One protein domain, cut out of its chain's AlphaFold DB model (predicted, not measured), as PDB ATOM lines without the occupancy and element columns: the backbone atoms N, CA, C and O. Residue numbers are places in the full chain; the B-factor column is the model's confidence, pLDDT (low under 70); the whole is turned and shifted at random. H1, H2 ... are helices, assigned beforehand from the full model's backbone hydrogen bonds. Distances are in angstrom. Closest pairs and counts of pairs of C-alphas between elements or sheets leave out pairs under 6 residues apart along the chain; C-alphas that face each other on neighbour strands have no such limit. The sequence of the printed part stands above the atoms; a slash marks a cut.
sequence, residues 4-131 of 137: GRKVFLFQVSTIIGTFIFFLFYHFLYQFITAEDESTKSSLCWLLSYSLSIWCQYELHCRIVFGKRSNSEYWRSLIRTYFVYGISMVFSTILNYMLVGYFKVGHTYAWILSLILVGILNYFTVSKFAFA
ATOM      1  N   GLY A   4     611.895 394.880 421.518       84.12
ATOM      2  CA  GLY A   4     611.890 395.495 422.850       84.12
ATOM      3  C   GLY A   4     612.639 394.668 423.904       84.12
ATOM      4  O   GLY A   4     613.317 395.228 424.764       84.12
ATOM      5  N   ARG A   5     612.594 393.332 423.810       87.38
ATOM      6  CA  ARG A   5     613.335 392.448 424.717       87.38
ATOM      7  C   ARG A   5     614.837 392.458 424.424       87.38
ATOM      8  O   ARG A   5     615.612 392.453 425.377       87.38
ATOM      9  N   LYS A   6     615.257 392.505 423.153       86.50
ATOM     10  CA  LYS A   6     616.679 392.651 422.778       86.50
ATOM     11  C   LYS A   6     617.258 393.966 423.312       86.50
ATOM     12  O   LYS A   6     618.299 393.940 423.959       86.50
ATOM     13  N   VAL A   7     616.547 395.083 423.121       87.56
ATOM     14  CA  VAL A   7     616.941 396.401 423.651       87.56
ATOM     15  C   VAL A   7     617.088 396.347 425.168       87.56
ATOM     16  O   VAL A   7     618.108 396.771 425.703       87.56
ATOM     17  N   PHE A   8     616.098 395.795 425.873       89.19
ATOM     18  CA  PHE A   8     616.154 395.671 427.328       89.19
ATOM     19  C   PHE A   8     617.366 394.850 427.790       89.19
ATOM     20  O   PHE A   8     618.123 395.293 428.652       89.19
ATOM     21  N   LEU A   9     617.592 393.682 427.185       90.25
ATOM     22  CA  LEU A   9     618.730 392.823 427.512       90.25
ATOM     23  C   LEU A   9     620.074 393.490 427.198       90.25
ATOM     24  O   LEU A   9     621.018 393.314 427.963       90.25
ATOM     25  N   PHE A  10     620.144 394.293 426.134       90.25
ATOM     26  CA  PHE A  10     621.320 395.094 425.803       90.25
ATOM     27  C   PHE A  10     621.602 396.175 426.852       90.25
ATOM     28  O   PHE A  10     622.755 396.434 427.191       90.25
ATOM     29  N   GLN A  11     620.566 396.801 427.412       89.50
ATOM     30  CA  GLN A  11     620.756 397.745 428.514       89.50
ATOM     31  C   GLN A  11     621.241 397.032 429.776       89.50
ATOM     32  O   GLN A  11     622.173 397.498 430.426       89.50
ATOM     33  N   VAL A  12     620.676 395.863 430.093       91.38
ATOM     34  CA  VAL A  12     621.127 395.045 431.229       91.38
ATOM     35  C   VAL A  12     622.595 394.639 431.067       91.38
ATOM     36  O   VAL A  12     623.381 394.825 431.997       91.38
ATOM     37  N   SER A  13     623.005 394.146 429.894       91.81
ATOM     38  CA  SER A  13     624.409 393.797 429.638       91.81
ATOM     39  C   SER A  13     625.328 395.019 429.690       91.81
ATOM     40  O   SER A  13     626.438 394.915 430.209       91.81
ATOM     41  N   THR A  14     624.865 396.186 429.234       89.31
ATOM     42  CA  THR A  14     625.615 397.451 429.317       89.31
ATOM     43  C   THR A  14     625.795 397.908 430.769       89.31
ATOM     44  O   THR A  14     626.884 398.342 431.142       89.31
ATOM     45  N   ILE A  15     624.781 397.760 431.630       91.00
ATOM     46  CA  ILE A  15     624.885 398.075 433.067       91.00
ATOM     47  C   ILE A  15     625.911 397.159 433.742       91.00
ATOM     48  O   ILE A  15     626.791 397.640 434.455       91.00
ATOM     49  N   ILE A  16     625.848 395.852 433.471       93.62
ATOM     50  CA  ILE A  16     626.831 394.884 433.982       93.62
ATOM     51  C   ILE A  16     628.234 395.249 433.480       93.62
ATOM     52  O   ILE A  16     629.187 395.291 434.253       93.62
ATOM     53  N   GLY A  17     628.360 395.573 432.196       92.81
ATOM     54  CA  GLY A  17     629.602 396.031 431.588       92.81
ATOM     55  C   GLY A  17     630.173 397.299 432.215       92.81
ATOM     56  O   GLY A  17     631.376 397.388 432.442       92.81
ATOM     57  N   THR A  18     629.308 398.253 432.552       90.69
ATOM     58  CA  THR A  18     629.681 399.494 433.243       90.69
ATOM     59  C   THR A  18     630.184 399.207 434.656       90.69
ATOM     60  O   THR A  18     631.149 399.819 435.113       90.69
ATOM     61  N   PHE A  19     629.589 398.231 435.344       94.25
ATOM     62  CA  PHE A  19     630.091 397.779 436.637       94.25
ATOM     63  C   PHE A  19     631.460 397.093 436.510       94.25
ATOM     64  O   PHE A  19     632.364 397.381 437.290       94.25
ATOM     65  N   ILE A  20     631.667 396.258 435.485       94.50
ATOM     66  CA  ILE A  20     632.980 395.656 435.188       94.50
ATOM     67  C   ILE A  20     634.030 396.739 434.898       94.50
ATOM     68  O   ILE A  20     635.140 396.668 435.420       94.50
ATOM     69  N   PHE A  21     633.675 397.763 434.117       94.62
ATOM     70  CA  PHE A  21     634.526 398.934 433.892       94.62
ATOM     71  C   PHE A  21     634.947 399.589 435.215       94.62
ATOM     72  O   PHE A  21     636.134 399.844 435.413       94.62
ATOM     73  N   PHE A  22     634.000 399.823 436.127       94.75
ATOM     74  CA  PHE A  22     634.281 400.410 437.438       94.75
ATOM     75  C   PHE A  22     635.259 399.553 438.256       94.75
ATOM     76  O   PHE A  22     636.195 400.088 438.852       94.75
ATOM     77  N   LEU A  23     635.089 398.228 438.241       96.44
ATOM     78  CA  LEU A  23     636.001 397.304 438.918       96.44
ATOM     79  C   LEU A  23     637.411 397.348 438.320       96.44
ATOM     80  O   LEU A  23     638.378 397.444 439.076       96.44
ATOM     81  N   PHE A  24     637.543 397.327 436.989       96.62
ATOM     82  CA  PHE A  24     638.849 397.471 436.336       96.62
ATOM     83  C   PHE A  24     639.504 398.806 436.662       96.62
ATOM     84  O   PHE A  24     640.694 398.827 436.965       96.62
ATOM     85  N   TYR A  25     638.730 399.894 436.668       95.69
ATOM     86  CA  TYR A  25     639.239 401.218 437.001       95.69
ATOM     87  C   TYR A  25     639.802 401.242 438.410       95.69
ATOM     88  O   TYR A  25     640.957 401.617 438.591       95.69
ATOM     89  N   HIS A  26     639.028 400.786 439.397       94.88
ATOM     90  CA  HIS A  26     639.477 400.787 440.783       94.88
ATOM     91  C   HIS A  26     640.689 399.876 440.991       94.88
ATOM     92  O   HIS A  26     641.640 400.271 441.661       94.88
ATOM     93  N   PHE A  27     640.688 398.691 440.375       96.00
ATOM     94  CA  PHE A  27     641.819 397.772 440.420       96.00
ATOM     95  C   PHE A  27     643.080 398.419 439.835       96.00
ATOM     96  O   PHE A  27     644.088 398.524 440.524       96.00
ATOM     97  N   LEU A  28     643.027 398.926 438.600       94.88
ATOM     98  CA  LEU A  28     644.182 399.558 437.957       94.88
ATOM     99  C   LEU A  28     644.659 400.804 438.710       94.88
ATOM    100  O   LEU A  28     645.866 401.010 438.820       94.88
ATOM    101  N   TYR A  29     643.748 401.585 439.295       94.31
ATOM    102  CA  TYR A  29     644.096 402.770 440.083       94.31
ATOM    103  C   TYR A  29     644.943 402.447 441.321       94.31
ATOM    104  O   TYR A  29     645.724 403.291 441.771       94.31
ATOM    105  N   GLN A  30     644.817 401.237 441.875       94.06
ATOM    106  CA  GLN A  30     645.634 400.792 443.007       94.06
ATOM    107  C   GLN A  30     647.074 400.443 442.602       94.06
ATOM    108  O   GLN A  30     647.977 400.625 443.414       94.06
ATOM    109  N   PHE A  31     647.302 399.980 441.368       93.31
ATOM    110  CA  PHE A  31     648.612 399.472 440.931       93.31
ATOM    111  C   PHE A  31     649.378 400.414 440.000       93.31
ATOM    112  O   PHE A  31     650.606 400.413 440.012       93.31
ATOM    113  N   ILE A  32     648.687 401.212 439.183       91.12
ATOM    114  CA  ILE A  32     649.338 402.152 438.269       91.12
ATOM    115  C   ILE A  32     649.838 403.365 439.055       91.12
ATOM    116  O   ILE A  32     649.077 404.070 439.724       91.12
ATOM    117  N   THR A  33     651.130 403.639 438.919       90.25
ATOM    118  CA  THR A  33     651.790 404.855 439.398       90.25
ATOM    119  C   THR A  33     652.082 405.780 438.224       90.25
ATOM    120  O   THR A  33     652.654 405.344 437.226       90.25
ATOM    121  N   ALA A  34     651.718 407.054 438.348       89.00
ATOM    122  CA  ALA A  34     652.125 408.122 437.440       89.00
ATOM    123  C   ALA A  34     652.499 409.359 438.269       89.00
ATOM    124  O   ALA A  34     652.086 409.463 439.424       89.00
ATOM    125  N   GLU A  35     653.295 410.259 437.691       86.25
ATOM    126  CA  GLU A  35     653.799 411.450 438.389       86.25
ATOM    127  C   GLU A  35     652.685 412.438 438.751       86.25
ATOM    128  O   GLU A  35     652.745 413.073 439.801       86.25
ATOM    129  N   ASP A  36     651.647 412.532 437.918       92.50
ATOM    130  CA  ASP A  36     650.497 413.394 438.151       92.50
ATOM    131  C   ASP A  36     649.169 412.613 438.192       92.50
ATOM    132  O   ASP A  36     648.944 411.642 437.461       92.50
ATOM    133  N   GLU A  37     648.263 413.070 439.063       89.88
ATOM    134  CA  GLU A  37     646.961 412.436 439.318       89.88
ATOM    135  C   GLU A  37     646.081 412.402 438.052       89.88
ATOM    136  O   GLU A  37     645.305 411.468 437.838       89.88
ATOM    137  N   SER A  38     646.225 413.405 437.176       91.00
ATOM    138  CA  SER A  38     645.449 413.526 435.937       91.00
ATOM    139  C   SER A  38     645.846 412.453 434.922       91.00
ATOM    140  O   SER A  38     644.980 411.755 434.381       91.00
ATOM    141  N   THR A  39     647.145 412.256 434.705       91.81
ATOM    142  CA  THR A  39     647.703 411.197 433.861       91.81
ATOM    143  C   THR A  39     647.372 409.834 434.438       91.81
ATOM    144  O   THR A  39     646.910 408.963 433.697       91.81
ATOM    145  N   LYS A  40     647.514 409.648 435.759       92.31
ATOM    146  CA  LYS A  40     647.128 408.399 436.428       92.31
ATOM    147  C   LYS A  40     645.667 408.052 436.152       92.31
ATOM    148  O   LYS A  40     645.373 406.951 435.680       92.31
ATOM    149  N   SER A  41     644.757 408.989 436.418       92.56
ATOM    150  CA  SER A  41     643.320 408.791 436.225       92.56
ATOM    151  C   SER A  41     642.982 408.513 434.761       92.56
ATOM    152  O   SER A  41     642.256 407.562 434.470       92.56
ATOM    153  N   SER A  42     643.571 409.270 433.833       92.44
ATOM    154  CA  SER A  42     643.338 409.118 432.392       92.44
ATOM    155  C   SER A  42     643.825 407.769 431.857       92.44
ATOM    156  O   SER A  42     643.109 407.117 431.098       92.44
ATOM    157  N   LEU A  43     645.005 407.304 432.285       93.44
ATOM    158  CA  LEU A  43     645.544 405.989 431.916       93.44
ATOM    159  C   LEU A  43     644.683 404.850 432.466       93.44
ATOM    160  O   LEU A  43     644.307 403.947 431.717       93.44
ATOM    161  N   CYS A  44     644.330 404.908 433.755       95.06
ATOM    162  CA  CYS A  44     643.456 403.909 434.375       95.06
ATOM    163  C   CYS A  44     642.108 403.856 433.658       95.06
ATOM    164  O   CYS A  44     641.601 402.772 433.368       95.06
ATOM    165  N   TRP A  45     641.548 405.018 433.326       94.19
ATOM    166  CA  TRP A  45     640.292 405.130 432.603       94.19
ATOM    167  C   TRP A  45     640.374 404.520 431.204       94.19
ATOM    168  O   TRP A  45     639.552 403.667 430.872       94.19
ATOM    169  N   LEU A  46     641.389 404.879 430.414       93.88
ATOM    170  CA  LEU A  46     641.567 404.386 429.047       93.88
ATOM    171  C   LEU A  46     641.730 402.862 429.003       93.88
ATOM    172  O   LEU A  46     641.075 402.189 428.202       93.88
ATOM    173  N   LEU A  47     642.579 402.314 429.874       94.81
ATOM    174  CA  LEU A  47     642.835 400.875 429.950       94.81
ATOM    175  C   LEU A  47     641.588 400.116 430.413       94.81
ATOM    176  O   LEU A  47     641.200 399.125 429.792       94.81
ATOM    177  N   SER A  48     640.917 400.615 431.451       95.31
ATOM    178  CA  SER A  48     639.693 399.999 431.975       95.31
ATOM    179  C   SER A  48     638.568 400.031 430.959       95.31
ATOM    180  O   SER A  48     637.873 399.033 430.781       95.31
ATOM    181  N   TYR A  49     638.397 401.158 430.264       92.81
ATOM    182  CA  TYR A  49     637.384 401.294 429.228       92.81
ATOM    183  C   TYR A  49     637.662 400.318 428.087       92.81
ATOM    184  O   TYR A  49     636.779 399.543 427.720       92.81
ATOM    185  N   SER A  50     638.911 400.255 427.619       93.50
ATOM    186  CA  SER A  50     639.333 399.329 426.564       93.50
ATOM    187  C   SER A  50     639.068 397.867 426.932       93.50
ATOM    188  O   SER A  50     638.496 397.134 426.126       93.50
ATOM    189  N   LEU A  51     639.410 397.438 428.150       94.62
ATOM    190  CA  LEU A  51     639.131 396.078 428.628       94.62
ATOM    191  C   LEU A  51     637.628 395.823 428.790       94.62
ATOM    192  O   LEU A  51     637.124 394.765 428.413       94.62
ATOM    193  N   SER A  52     636.890 396.808 429.300       94.75
ATOM    194  CA  SER A  52     635.449 396.685 429.511       94.75
ATOM    195  C   SER A  52     634.666 396.517 428.212       94.75
ATOM    196  O   SER A  52     633.634 395.852 428.230       94.75
ATOM    197  N   ILE A  53     635.135 397.077 427.087       93.69
ATOM    198  CA  ILE A  53     634.499 396.886 425.774       93.69
ATOM    199  C   ILE A  53     634.517 395.407 425.397       93.69
ATOM    200  O   ILE A  53     633.502 394.882 424.942       93.69
ATOM    201  N   TRP A  54     635.636 394.717 425.621       94.06
ATOM    202  CA  TRP A  54     635.725 393.291 425.328       94.06
ATOM    203  C   TRP A  54     634.754 392.481 426.195       94.06
ATOM    204  O   TRP A  54     633.984 391.674 425.670       94.06
ATOM    205  N   CYS A  55     634.700 392.748 427.503       93.50
ATOM    206  CA  CYS A  55     633.728 392.100 428.387       93.50
ATOM    207  C   CYS A  55     632.276 392.403 427.984       93.50
ATOM    208  O   CYS A  55     631.435 391.508 427.993       93.50
ATOM    209  N   GLN A  56     631.975 393.645 427.599       93.38
ATOM    210  CA  GLN A  56     630.652 394.042 427.111       93.38
ATOM    211  C   GLN A  56     630.281 393.315 425.825       93.38
ATOM    212  O   GLN A  56     629.171 392.807 425.715       93.38
ATOM    213  N   TYR A  57     631.212 393.202 424.883       92.81
ATOM    214  CA  TYR A  57     631.009 392.434 423.662       92.81
ATOM    215  C   TYR A  57     630.692 390.960 423.963       92.81
ATOM    216  O   TYR A  57     629.729 390.412 423.426       92.81
ATOM    217  N   GLU A  58     631.435 390.330 424.877       92.38
ATOM    218  CA  GLU A  58     631.149 388.966 425.342       92.38
ATOM    219  C   GLU A  58     629.758 388.845 425.977       92.38
ATOM    220  O   GLU A  58     629.032 387.884 425.707       92.38
ATOM    221  N   LEU A  59     629.355 389.823 426.794       91.69
ATOM    222  CA  LEU A  59     628.019 389.866 427.388       91.69
ATOM    223  C   LEU A  59     626.935 390.009 426.316       91.69
ATOM    224  O   LEU A  59     625.937 389.295 426.376       91.69
ATOM    225  N   HIS A  60     627.133 390.855 425.305       90.31
ATOM    226  CA  HIS A  60     626.189 391.022 424.193       90.31
ATOM    227  C   HIS A  60     626.033 389.736 423.383       90.31
ATOM    228  O   HIS A  60     624.907 389.334 423.090       90.31
ATOM    229  N   CYS A  61     627.135 389.038 423.100       88.94
ATOM    230  CA  CYS A  61     627.099 387.720 422.465       88.94
ATOM    231  C   CYS A  61     626.340 386.696 423.323       88.94
ATOM    232  O   CYS A  61     625.547 385.913 422.815       88.94
ATOM    233  N   ARG A  62     626.543 386.671 424.641       88.31
ATOM    234  CA  ARG A  62     625.927 385.646 425.504       88.31
ATOM    235  C   ARG A  62     624.466 385.928 425.850       88.31
ATOM    236  O   ARG A  62     623.700 384.984 426.008       88.31
ATOM    237  N   ILE A  63     624.099 387.197 426.004       86.75
ATOM    238  CA  ILE A  63     622.806 387.618 426.566       86.75
ATOM    239  C   ILE A  63     621.833 388.077 425.471       86.75
ATOM    240  O   ILE A  63     620.630 387.859 425.607       86.75
ATOM    241  N   VAL A  64     622.327 388.709 424.398       86.50
ATOM    242  CA  VAL A  64     621.477 389.423 423.428       86.50
ATOM    243  C   VAL A  64     621.452 388.741 422.062       86.50
ATOM    244  O   VAL A  64     620.370 388.417 421.573       86.50
ATOM    245  N   PHE A  65     622.619 388.529 421.448       83.38
ATOM    246  CA  PHE A  65     622.730 388.189 420.020       83.38
ATOM    247  C   PHE A  65     623.147 386.738 419.729       83.38
ATOM    248  O   PHE A  65     623.035 386.290 418.595       83.38
ATOM    249  N   GLY A  66     623.595 385.978 420.730       82.19
ATOM    250  CA  GLY A  66     624.108 384.618 420.543       82.19
ATOM    251  C   GLY A  66     625.613 384.561 420.231       82.19
ATOM    252  O   GLY A  66     626.265 385.566 419.938       82.19
ATOM    253  N   LYS A  67     626.198 383.359 420.342       78.81
ATOM    254  CA  LYS A  67     627.628 383.129 420.071       78.81
ATOM    255  C   LYS A  67     627.933 383.292 418.580       78.81
ATOM    256  O   LYS A  67     627.276 382.681 417.745       78.81
ATOM    257  N   ARG A  68     628.994 384.043 418.270       74.06
ATOM    258  CA  ARG A  68     629.539 384.194 416.914       74.06
ATOM    259  C   ARG A  68     630.503 383.064 416.554       74.06
ATOM    260  O   ARG A  68     631.161 382.495 417.427       74.06
ATOM    261  N   SER A  69     630.624 382.783 415.257       77.38
ATOM    262  CA  SER A  69     631.703 381.942 414.730       77.38
ATOM    263  C   SER A  69     633.060 382.654 414.862       77.38
ATOM    264  O   SER A  69     633.130 383.884 414.925       77.38
ATOM    265  N   ASN A  70     634.162 381.896 414.884       75.94
ATOM    266  CA  ASN A  70     635.507 382.469 415.036       75.94
ATOM    267  C   ASN A  70     635.881 383.462 413.920       75.94
ATOM    268  O   ASN A  70     636.610 384.419 414.182       75.94
ATOM    269  N   SER A  71     635.389 383.265 412.692       74.50
ATOM    270  CA  SER A  71     635.654 384.168 411.563       74.50
ATOM    271  C   SER A  71     634.943 385.519 411.707       74.50
ATOM    272  O   SER A  71     635.471 386.544 411.281       74.50
ATOM    273  N   GLU A  72     633.775 385.551 412.351       82.19
ATOM    274  CA  GLU A  72     632.980 386.769 412.560       82.19
ATOM    275  C   GLU A  72     633.301 387.481 413.875       82.19
ATOM    276  O   GLU A  72     633.026 388.679 414.017       82.19
ATOM    277  N   TYR A  73     633.888 386.756 414.829       86.12
ATOM    278  CA  TYR A  73     634.175 387.233 416.176       86.12
ATOM    279  C   TYR A  73     635.040 388.497 416.162       86.12
ATOM    280  O   TYR A  73     634.626 389.543 416.659       86.12
ATOM    281  N   TRP A  74     636.220 388.430 415.540       86.81
ATOM    282  CA  TRP A  74     637.176 389.540 415.546       86.81
ATOM    283  C   TRP A  74     636.653 390.756 414.785       86.81
ATOM    284  O   TRP A  74     636.839 391.894 415.217       86.81
ATOM    285  N   ARG A  75     635.929 390.523 413.685       87.44
ATOM    286  CA  ARG A  75     635.304 391.586 412.889       87.44
ATOM    287  C   ARG A  75     634.232 392.322 413.693       87.44
ATOM    288  O   ARG A  75     634.205 393.551 413.693       87.44
ATOM    289  N   SER A  76     633.379 391.586 414.399       87.88
ATOM    290  CA  SER A  76     632.306 392.152 415.228       87.88
ATOM    291  C   SER A  76     632.863 392.849 416.478       87.88
ATOM    292  O   SER A  76     632.376 393.918 416.854       87.88
ATOM    293  N   LEU A  77     633.933 392.309 417.071       91.00
ATOM    294  CA  LEU A  77     634.636 392.923 418.198       91.00
ATOM    295  C   LEU A  77     635.246 394.278 417.811       91.00
ATOM    296  O   LEU A  77     634.967 395.278 418.468       91.00
ATOM    297  N   ILE A  78     636.006 394.348 416.711       91.50
ATOM    298  CA  ILE A  78     636.614 395.605 416.229       91.50
ATOM    299  C   ILE A  78     635.538 396.653 415.922       91.50
ATOM    300  O   ILE A  78     635.675 397.819 416.294       91.50
ATOM    301  N   ARG A  79     634.433 396.246 415.288       91.06
ATOM    302  CA  ARG A  79     633.294 397.141 415.037       91.06
ATOM    303  C   ARG A  79     632.678 397.658 416.335       91.06
ATOM    304  O   ARG A  79     632.327 398.830 416.404       91.06
ATOM    305  N   THR A  80     632.593 396.824 417.370       92.12
ATOM    306  CA  THR A  80     632.093 397.239 418.689       92.12
ATOM    307  C   THR A  80     633.012 398.280 419.329       92.12
ATOM    308  O   THR A  80     632.516 399.305 419.791       92.12
ATOM    309  N   TYR A  81     634.337 398.089 419.273       93.31
ATOM    310  CA  TYR A  81     635.311 399.106 419.700       93.31
ATOM    311  C   TYR A  81     635.122 400.433 418.964       93.31
ATOM    312  O   TYR A  81     635.103 401.488 419.593       93.31
ATOM    313  N   PHE A  82     634.942 400.383 417.644       93.00
ATOM    314  CA  PHE A  82     634.743 401.579 416.831       93.00
ATOM    315  C   PHE A  82     633.462 402.331 417.212       93.00
ATOM    316  O   PHE A  82     633.500 403.539 417.444       93.00
ATOM    317  N   VAL A  83     632.338 401.617 417.343       91.69
ATOM    318  CA  VAL A  83     631.062 402.218 417.757       91.69
ATOM    319  C   VAL A  83     631.186 402.837 419.145       91.69
ATOM    320  O   VAL A  83     630.785 403.980 419.334       91.69
ATOM    321  N   TYR A  84     631.783 402.133 420.108       90.81
ATOM    322  CA  TYR A  84     631.884 402.629 421.483       90.81
ATOM    323  C   TYR A  84     632.842 403.821 421.592       90.81
ATOM    324  O   TYR A  84     632.556 404.764 422.329       90.81
ATOM    325  N   GLY A  85     633.915 403.840 420.796       90.56
ATOM    326  CA  GLY A  85     634.798 405.001 420.667       90.56
ATOM    327  C   GLY A  85     634.072 406.245 420.143       90.56
ATOM    328  O   GLY A  85     634.201 407.321 420.725       90.56
ATOM    329  N   ILE A  86     633.246 406.111 419.100       90.25
ATOM    330  CA  ILE A  86     632.427 407.229 418.590       90.25
ATOM    331  C   ILE A  86     631.399 407.668 419.635       90.25
ATOM    332  O   ILE A  86     631.229 408.863 419.891       90.25
ATOM    333  N   SER A  87     630.729 406.709 420.266       90.25
ATOM    334  CA  SER A  87     629.690 406.974 421.257       90.25
ATOM    335  C   SER A  87     630.209 407.688 422.493       90.25
ATOM    336  O   SER A  87     629.480 408.479 423.086       90.25
ATOM    337  N   MET A  88     631.468 407.473 422.861       87.94
ATOM    338  CA  MET A  88     632.133 408.233 423.912       87.94
ATOM    339  C   MET A  88     632.241 409.720 423.551       87.94
ATOM    340  O   MET A  88     631.843 410.569 424.347       87.94
ATOM    341  N   VAL A  89     632.714 410.048 422.345       90.19
ATOM    342  CA  VAL A  89     632.796 411.442 421.872       90.19
ATOM    343  C   VAL A  89     631.404 412.069 421.820       90.19
ATOM    344  O   VAL A  89     631.195 413.175 422.322       90.19
ATOM    345  N   PHE A  90     630.428 411.335 421.279       89.00
ATOM    346  CA  PHE A  90     629.039 411.778 421.228       89.00
ATOM    347  C   PHE A  90     628.452 412.012 422.628       89.00
ATOM    348  O   PHE A  90     627.809 413.035 422.856       89.00
ATOM    349  N   SER A  91     628.715 411.117 423.584       88.56
ATOM    350  CA  SER A  91     628.271 411.251 424.975       88.56
ATOM    351  C   SER A  91     628.830 412.516 425.624       88.56
ATOM    352  O   SER A  91     628.099 413.204 426.334       88.56
ATOM    353  N   THR A  92     630.098 412.844 425.372       88.62
ATOM    354  CA  THR A  92     630.732 414.065 425.889       88.62
ATOM    355  C   THR A  92     630.063 415.318 425.326       88.62
ATOM    356  O   THR A  92     629.712 416.219 426.089       88.62
ATOM    357  N   ILE A  93     629.816 415.359 424.012       90.69
ATOM    358  CA  ILE A  93     629.119 416.479 423.356       90.69
ATOM    359  C   ILE A  93     627.694 416.613 423.901       90.69
ATOM    360  O   ILE A  93     627.276 417.706 424.280       90.69
ATOM    361  N   LEU A  94     626.958 415.505 423.991       89.44
ATOM    362  CA  LEU A  94     625.587 415.484 424.491       89.44
ATOM    363  C   LEU A  94     625.509 415.973 425.941       89.44
ATOM    364  O   LEU A  94     624.651 416.790 426.270       89.44
ATOM    365  N   ASN A  95     626.418 415.511 426.804       89.19
ATOM    366  CA  ASN A  95     626.462 415.941 428.198       89.19
ATOM    367  C   ASN A  95     626.771 417.440 428.312       89.19
ATOM    368  O   ASN A  95     626.061 418.160 429.016       89.19
ATOM    369  N   TYR A  96     627.752 417.929 427.542       89.50
ATOM    370  CA  TYR A  96     628.060 419.357 427.447       89.50
ATOM    371  C   TYR A  96     626.843 420.176 426.997       89.50
ATOM    372  O   TYR A  96     626.565 421.227 427.575       89.50
ATOM    373  N   MET A  97     626.071 419.687 426.021       89.31
ATOM    374  CA  MET A  97     624.863 420.378 425.571       89.31
ATOM    375  C   MET A  97     623.782 420.435 426.655       89.31
ATOM    376  O   MET A  97     623.247 421.513 426.931       89.31
ATOM    377  N   LEU A  98     623.483 419.303 427.296       89.06
ATOM    378  CA  LEU A  98     622.456 419.196 428.341       89.06
ATOM    379  C   LEU A  98     622.753 420.096 429.545       89.06
ATOM    380  O   LEU A  98     621.869 420.797 430.037       89.06
ATOM    381  N   VAL A  99     624.003 420.108 429.996       91.12
ATOM    382  CA  VAL A  99     624.432 420.921 431.138       91.12
ATOM    383  C   VAL A  99     624.597 422.389 430.738       91.12
ATOM    384  O   VAL A  99     624.079 423.288 431.401       91.12
ATOM    385  N   GLY A 100     625.328 422.647 429.654       87.31
ATOM    386  CA  GLY A 100     625.749 423.988 429.259       87.31
ATOM    387  C   GLY A 100     624.602 424.839 428.725       87.31
ATOM    388  O   GLY A 100     624.405 425.963 429.201       87.31
ATOM    389  N   TYR A 101     623.834 424.290 427.779       89.00
ATOM    390  CA  TYR A 101     622.758 425.003 427.085       89.00
ATOM    391  C   TYR A 101     621.397 424.786 427.742       89.00
ATOM    392  O   TYR A 101     620.692 425.757 428.002       89.00
ATOM    393  N   PHE A 102     621.039 423.539 428.057       87.69
ATOM    394  CA  PHE A 102     619.714 423.221 428.609       87.69
ATOM    395  C   PHE A 102     619.622 423.375 430.133       87.69
ATOM    396  O   PHE A 102     618.533 423.241 430.687       87.69
ATOM    397  N   LYS A 103     620.741 423.670 430.813       90.19
ATOM    398  CA  LYS A 103     620.818 423.855 432.275       90.19
ATOM    399  C   LYS A 103     620.245 422.675 433.068       90.19
ATOM    400  O   LYS A 103     619.780 422.838 434.194       90.19
ATOM    401  N   VAL A 104     620.298 421.475 432.493       89.31
ATOM    402  CA  VAL A 104     619.919 420.243 433.184       89.31
ATOM    403  C   VAL A 104     620.965 419.965 434.260       89.31
ATOM    404  O   VAL A 104     622.166 420.053 434.003       89.31
ATOM    405  N   GLY A 105     620.522 419.618 435.471       88.88
ATOM    406  CA  GLY A 105     621.437 419.269 436.558       88.88
ATOM    407  C   GLY A 105     622.386 418.138 436.147       88.88
ATOM    408  O   GLY A 105     621.952 417.162 435.533       88.88
ATOM    409  N   HIS A 106     623.669 418.257 436.496       86.00
ATOM    410  CA  HIS A 106     624.738 417.366 436.024       86.00
ATOM    411  C   HIS A 106     624.424 415.869 436.190       86.00
ATOM    412  O   HIS A 106     624.666 415.085 435.275       86.00
ATOM    413  N   THR A 107     623.824 415.476 437.317       88.19
ATOM    414  CA  THR A 107     623.415 414.087 437.577       88.19
ATOM    415  C   THR A 107     622.363 413.600 436.579       88.19
ATOM    416  O   THR A 107     622.506 412.525 436.004       88.19
ATOM    417  N   TYR A 108     621.324 414.401 436.329       87.75
ATOM    418  CA  TYR A 108     620.257 414.054 435.386       87.75
ATOM    419  C   TYR A 108     620.756 414.056 433.942       87.75
ATOM    420  O   TYR A 108     620.398 413.169 433.171       87.75
ATOM    421  N   ALA A 109     621.621 415.012 433.590       87.31
ATOM    422  CA  ALA A 109     622.258 415.064 432.282       87.31
ATOM    423  C   ALA A 109     623.093 413.804 432.025       87.31
ATOM    424  O   ALA A 109     623.000 413.217 430.952       87.31
ATOM    425  N   TRP A 110     623.853 413.341 433.022       85.19
ATOM    426  CA  TRP A 110     624.634 412.109 432.925       85.19
ATOM    427  C   TRP A 110     623.760 410.861 432.746       85.19
ATOM    428  O   TRP A 110     623.999 410.088 431.819       85.19
ATOM    429  N   ILE A 111     622.708 410.694 433.560       85.62
ATOM    430  CA  ILE A 111     621.770 409.561 433.428       85.62
ATOM    431  C   ILE A 111     621.104 409.568 432.047       85.62
ATOM    432  O   ILE A 111     621.029 408.534 431.382       85.62
ATOM    433  N   LEU A 112     620.647 410.735 431.587       87.06
ATOM    434  CA  LEU A 112     620.005 410.870 430.284       87.06
ATOM    435  C   LEU A 112     620.977 410.557 429.139       87.06
ATOM    436  O   LEU A 112     620.610 409.835 428.213       87.06
ATOM    437  N   SER A 113     622.221 411.042 429.219       87.88
ATOM    438  CA  SER A 113     623.272 410.699 428.256       87.88
ATOM    439  C   SER A 113     623.511 409.192 428.207       87.88
ATOM    440  O   SER A 113     623.542 408.636 427.114       87.88
ATOM    441  N   LEU A 114     623.608 408.516 429.357       85.25
ATOM    442  CA  LEU A 114     623.792 407.062 429.408       85.25
ATOM    443  C   LEU A 114     622.659 406.305 428.711       85.25
ATOM    444  O   LEU A 114     622.925 405.409 427.912       85.25
ATOM    445  N   ILE A 115     621.406 406.678 428.979       85.88
ATOM    446  CA  ILE A 115     620.239 406.024 428.373       85.88
ATOM    447  C   ILE A 115     620.240 406.230 426.856       85.88
ATOM    448  O   ILE A 115     620.126 405.263 426.100       85.88
ATOM    449  N   LEU A 116     620.402 407.475 426.399       86.50
ATOM    450  CA  LEU A 116     620.376 407.814 424.974       86.50
ATOM    451  C   LEU A 116     621.521 407.146 424.211       86.50
ATOM    452  O   LEU A 116     621.293 406.536 423.166       86.50
ATOM    453  N   VAL A 117     622.738 407.207 424.753       89.19
ATOM    454  CA  VAL A 117     623.913 406.556 424.167       89.19
ATOM    455  C   VAL A 117     623.741 405.039 424.161       89.19
ATOM    456  O   VAL A 117     624.054 404.408 423.158       89.19
ATOM    457  N   GLY A 118     623.186 404.444 425.220       85.81
ATOM    458  CA  GLY A 118     622.895 403.009 425.275       85.81
ATOM    459  C   GLY A 118     621.919 402.562 424.181       85.81
ATOM    460  O   GLY A 118     622.156 401.557 423.512       85.81
ATOM    461  N   ILE A 119     620.853 403.333 423.943       86.38
ATOM    462  CA  ILE A 119     619.881 403.050 422.873       86.38
ATOM    463  C   ILE A 119     620.539 403.186 421.493       86.38
ATOM    464  O   ILE A 119     620.395 402.300 420.650       86.38
ATOM    465  N   LEU A 120     621.290 404.264 421.257       87.81
ATOM    466  CA  LEU A 120     622.009 404.465 419.994       87.81
ATOM    467  C   LEU A 120     623.045 403.361 419.750       87.81
ATOM    468  O   LEU A 120     623.156 402.851 418.631       87.81
ATOM    469  N   ASN A 121     623.751 402.945 420.802       89.69
ATOM    470  CA  ASN A 121     624.691 401.833 420.762       89.69
ATOM    471  C   ASN A 121     623.999 400.540 420.365       89.69
ATOM    472  O   ASN A 121     624.532 399.851 419.505       89.69
ATOM    473  N   TYR A 122     622.822 400.231 420.916       87.75
ATOM    474  CA  TYR A 122     622.070 399.041 420.514       87.75
ATOM    475  C   TYR A 122     621.832 399.029 419.004       87.75
ATOM    476  O   TYR A 122     622.240 398.088 418.331       87.75
ATOM    477  N   PHE A 123     621.234 400.086 418.450       87.12
ATOM    478  CA  PHE A 123     620.910 400.115 417.021       87.12
ATOM    479  C   PHE A 123     622.156 400.074 416.138       87.12
ATOM    480  O   PHE A 123     622.164 399.396 415.110       87.12
ATOM    481  N   THR A 124     623.217 400.767 416.543       86.94
ATOM    482  CA  THR A 124     624.458 400.823 415.768       86.94
ATOM    483  C   THR A 124     625.195 399.490 415.829       86.94
ATOM    484  O   THR A 124     625.585 398.962 414.795       86.94
ATOM    485  N   VAL A 125     625.338 398.894 417.010       84.25
ATOM    486  CA  VAL A 125     625.989 397.591 417.195       84.25
ATOM    487  C   VAL A 125     625.168 396.482 416.540       84.25
ATOM    488  O   VAL A 125     625.737 395.687 415.798       84.25
ATOM    489  N   SER A 126     623.843 396.470 416.713       81.50
ATOM    490  CA  SER A 126     622.957 395.489 416.074       81.50
ATOM    491  C   SER A 126     623.114 395.508 414.552       81.50
ATOM    492  O   SER A 126     623.325 394.466 413.945       81.50
ATOM    493  N   LYS A 127     623.114 396.697 413.931       82.00
ATOM    494  CA  LYS A 127     623.219 396.832 412.468       82.00
ATOM    495  C   LYS A 127     624.637 396.723 411.916       82.00
ATOM    496  O   LYS A 127     624.819 396.233 410.813       82.00
ATOM    497  N   PHE A 128     625.657 397.201 412.621       79.31
ATOM    498  CA  PHE A 128     627.023 397.196 412.090       79.31
ATOM    499  C   PHE A 128     627.821 395.981 412.546       79.31
ATOM    500  O   PHE A 128     628.521 395.374 411.739       79.31
ATOM    501  N   ALA A 129     627.744 395.608 413.822       74.50
ATOM    502  CA  ALA A 129     628.500 394.479 414.361       74.50
ATOM    503  C   ALA A 129     627.736 393.149 414.251       74.50
ATOM    504  O   ALA A 129     628.374 392.112 414.072       74.50
ATOM    505  N   PHE A 130     626.399 393.163 414.300       72.00
ATOM    506  CA  PHE A 130     625.580 391.945 414.356       72.00
ATOM    507  C   PHE A 130     624.641 391.709 413.156       72.00
ATOM    508  O   PHE A 130     623.951 390.693 413.154       72.00
ATOM    509  N   ALA A 131     624.665 392.540 412.103       67.62
ATOM    510  CA  ALA A 131     623.744 392.406 410.958       67.62
ATOM    511  C   ALA A 131     623.743 391.018 410.298       67.62
ATOM    512  O   ALA A 131     622.677 390.502 409.986       67.62
TER     513      ALA A 131
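What this domain is: This is residues 4 to 131 of the 137 residues of a protein of Naegleria gruberi (UniProt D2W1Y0). The longest helix, H3, and H4 form one helical hairpin, H1 and H2 another; the two pack together toward their open ends and spread apart toward their turns, a flat V. The printed part has 128 residues with four named helices, H1 to H4, and is all helix. It is compact, radius of gyration of the C-alphas 15.7 A, spanning 43 by 39 by 20 A.

Where its parts are: H3, residues 70 to 100, is 45.0 A long. H4 is residues 106 to 128, H2 37 to 65, with a kink of 30 degrees near 59, and H1 4 to 31, from C-alpha 4 at (611.890, 395.495, 422.850). H4 ends at C-alpha 128, (627.023, 397.196, 412.090).

How they stand to each other: H3 touches H4 at Leu 98 and Ala 109, closest C-alphas 5.7 A, a shallow tilt of 30 degrees. Residues 77 to 84 of H3 touch H2, closest C-alphas Tyr 81 and Ile 53, 6.5 A. H1 and H3 are apart. Every O i to N i+4 pair is within hydrogen-bond range in H4; H1 has 23 of 24, H2 23 of 25, H3 24 of 27.

The domain as a whole: The printed part has no cut; its links are tight. Residue 131 alone is under pLDDT 70.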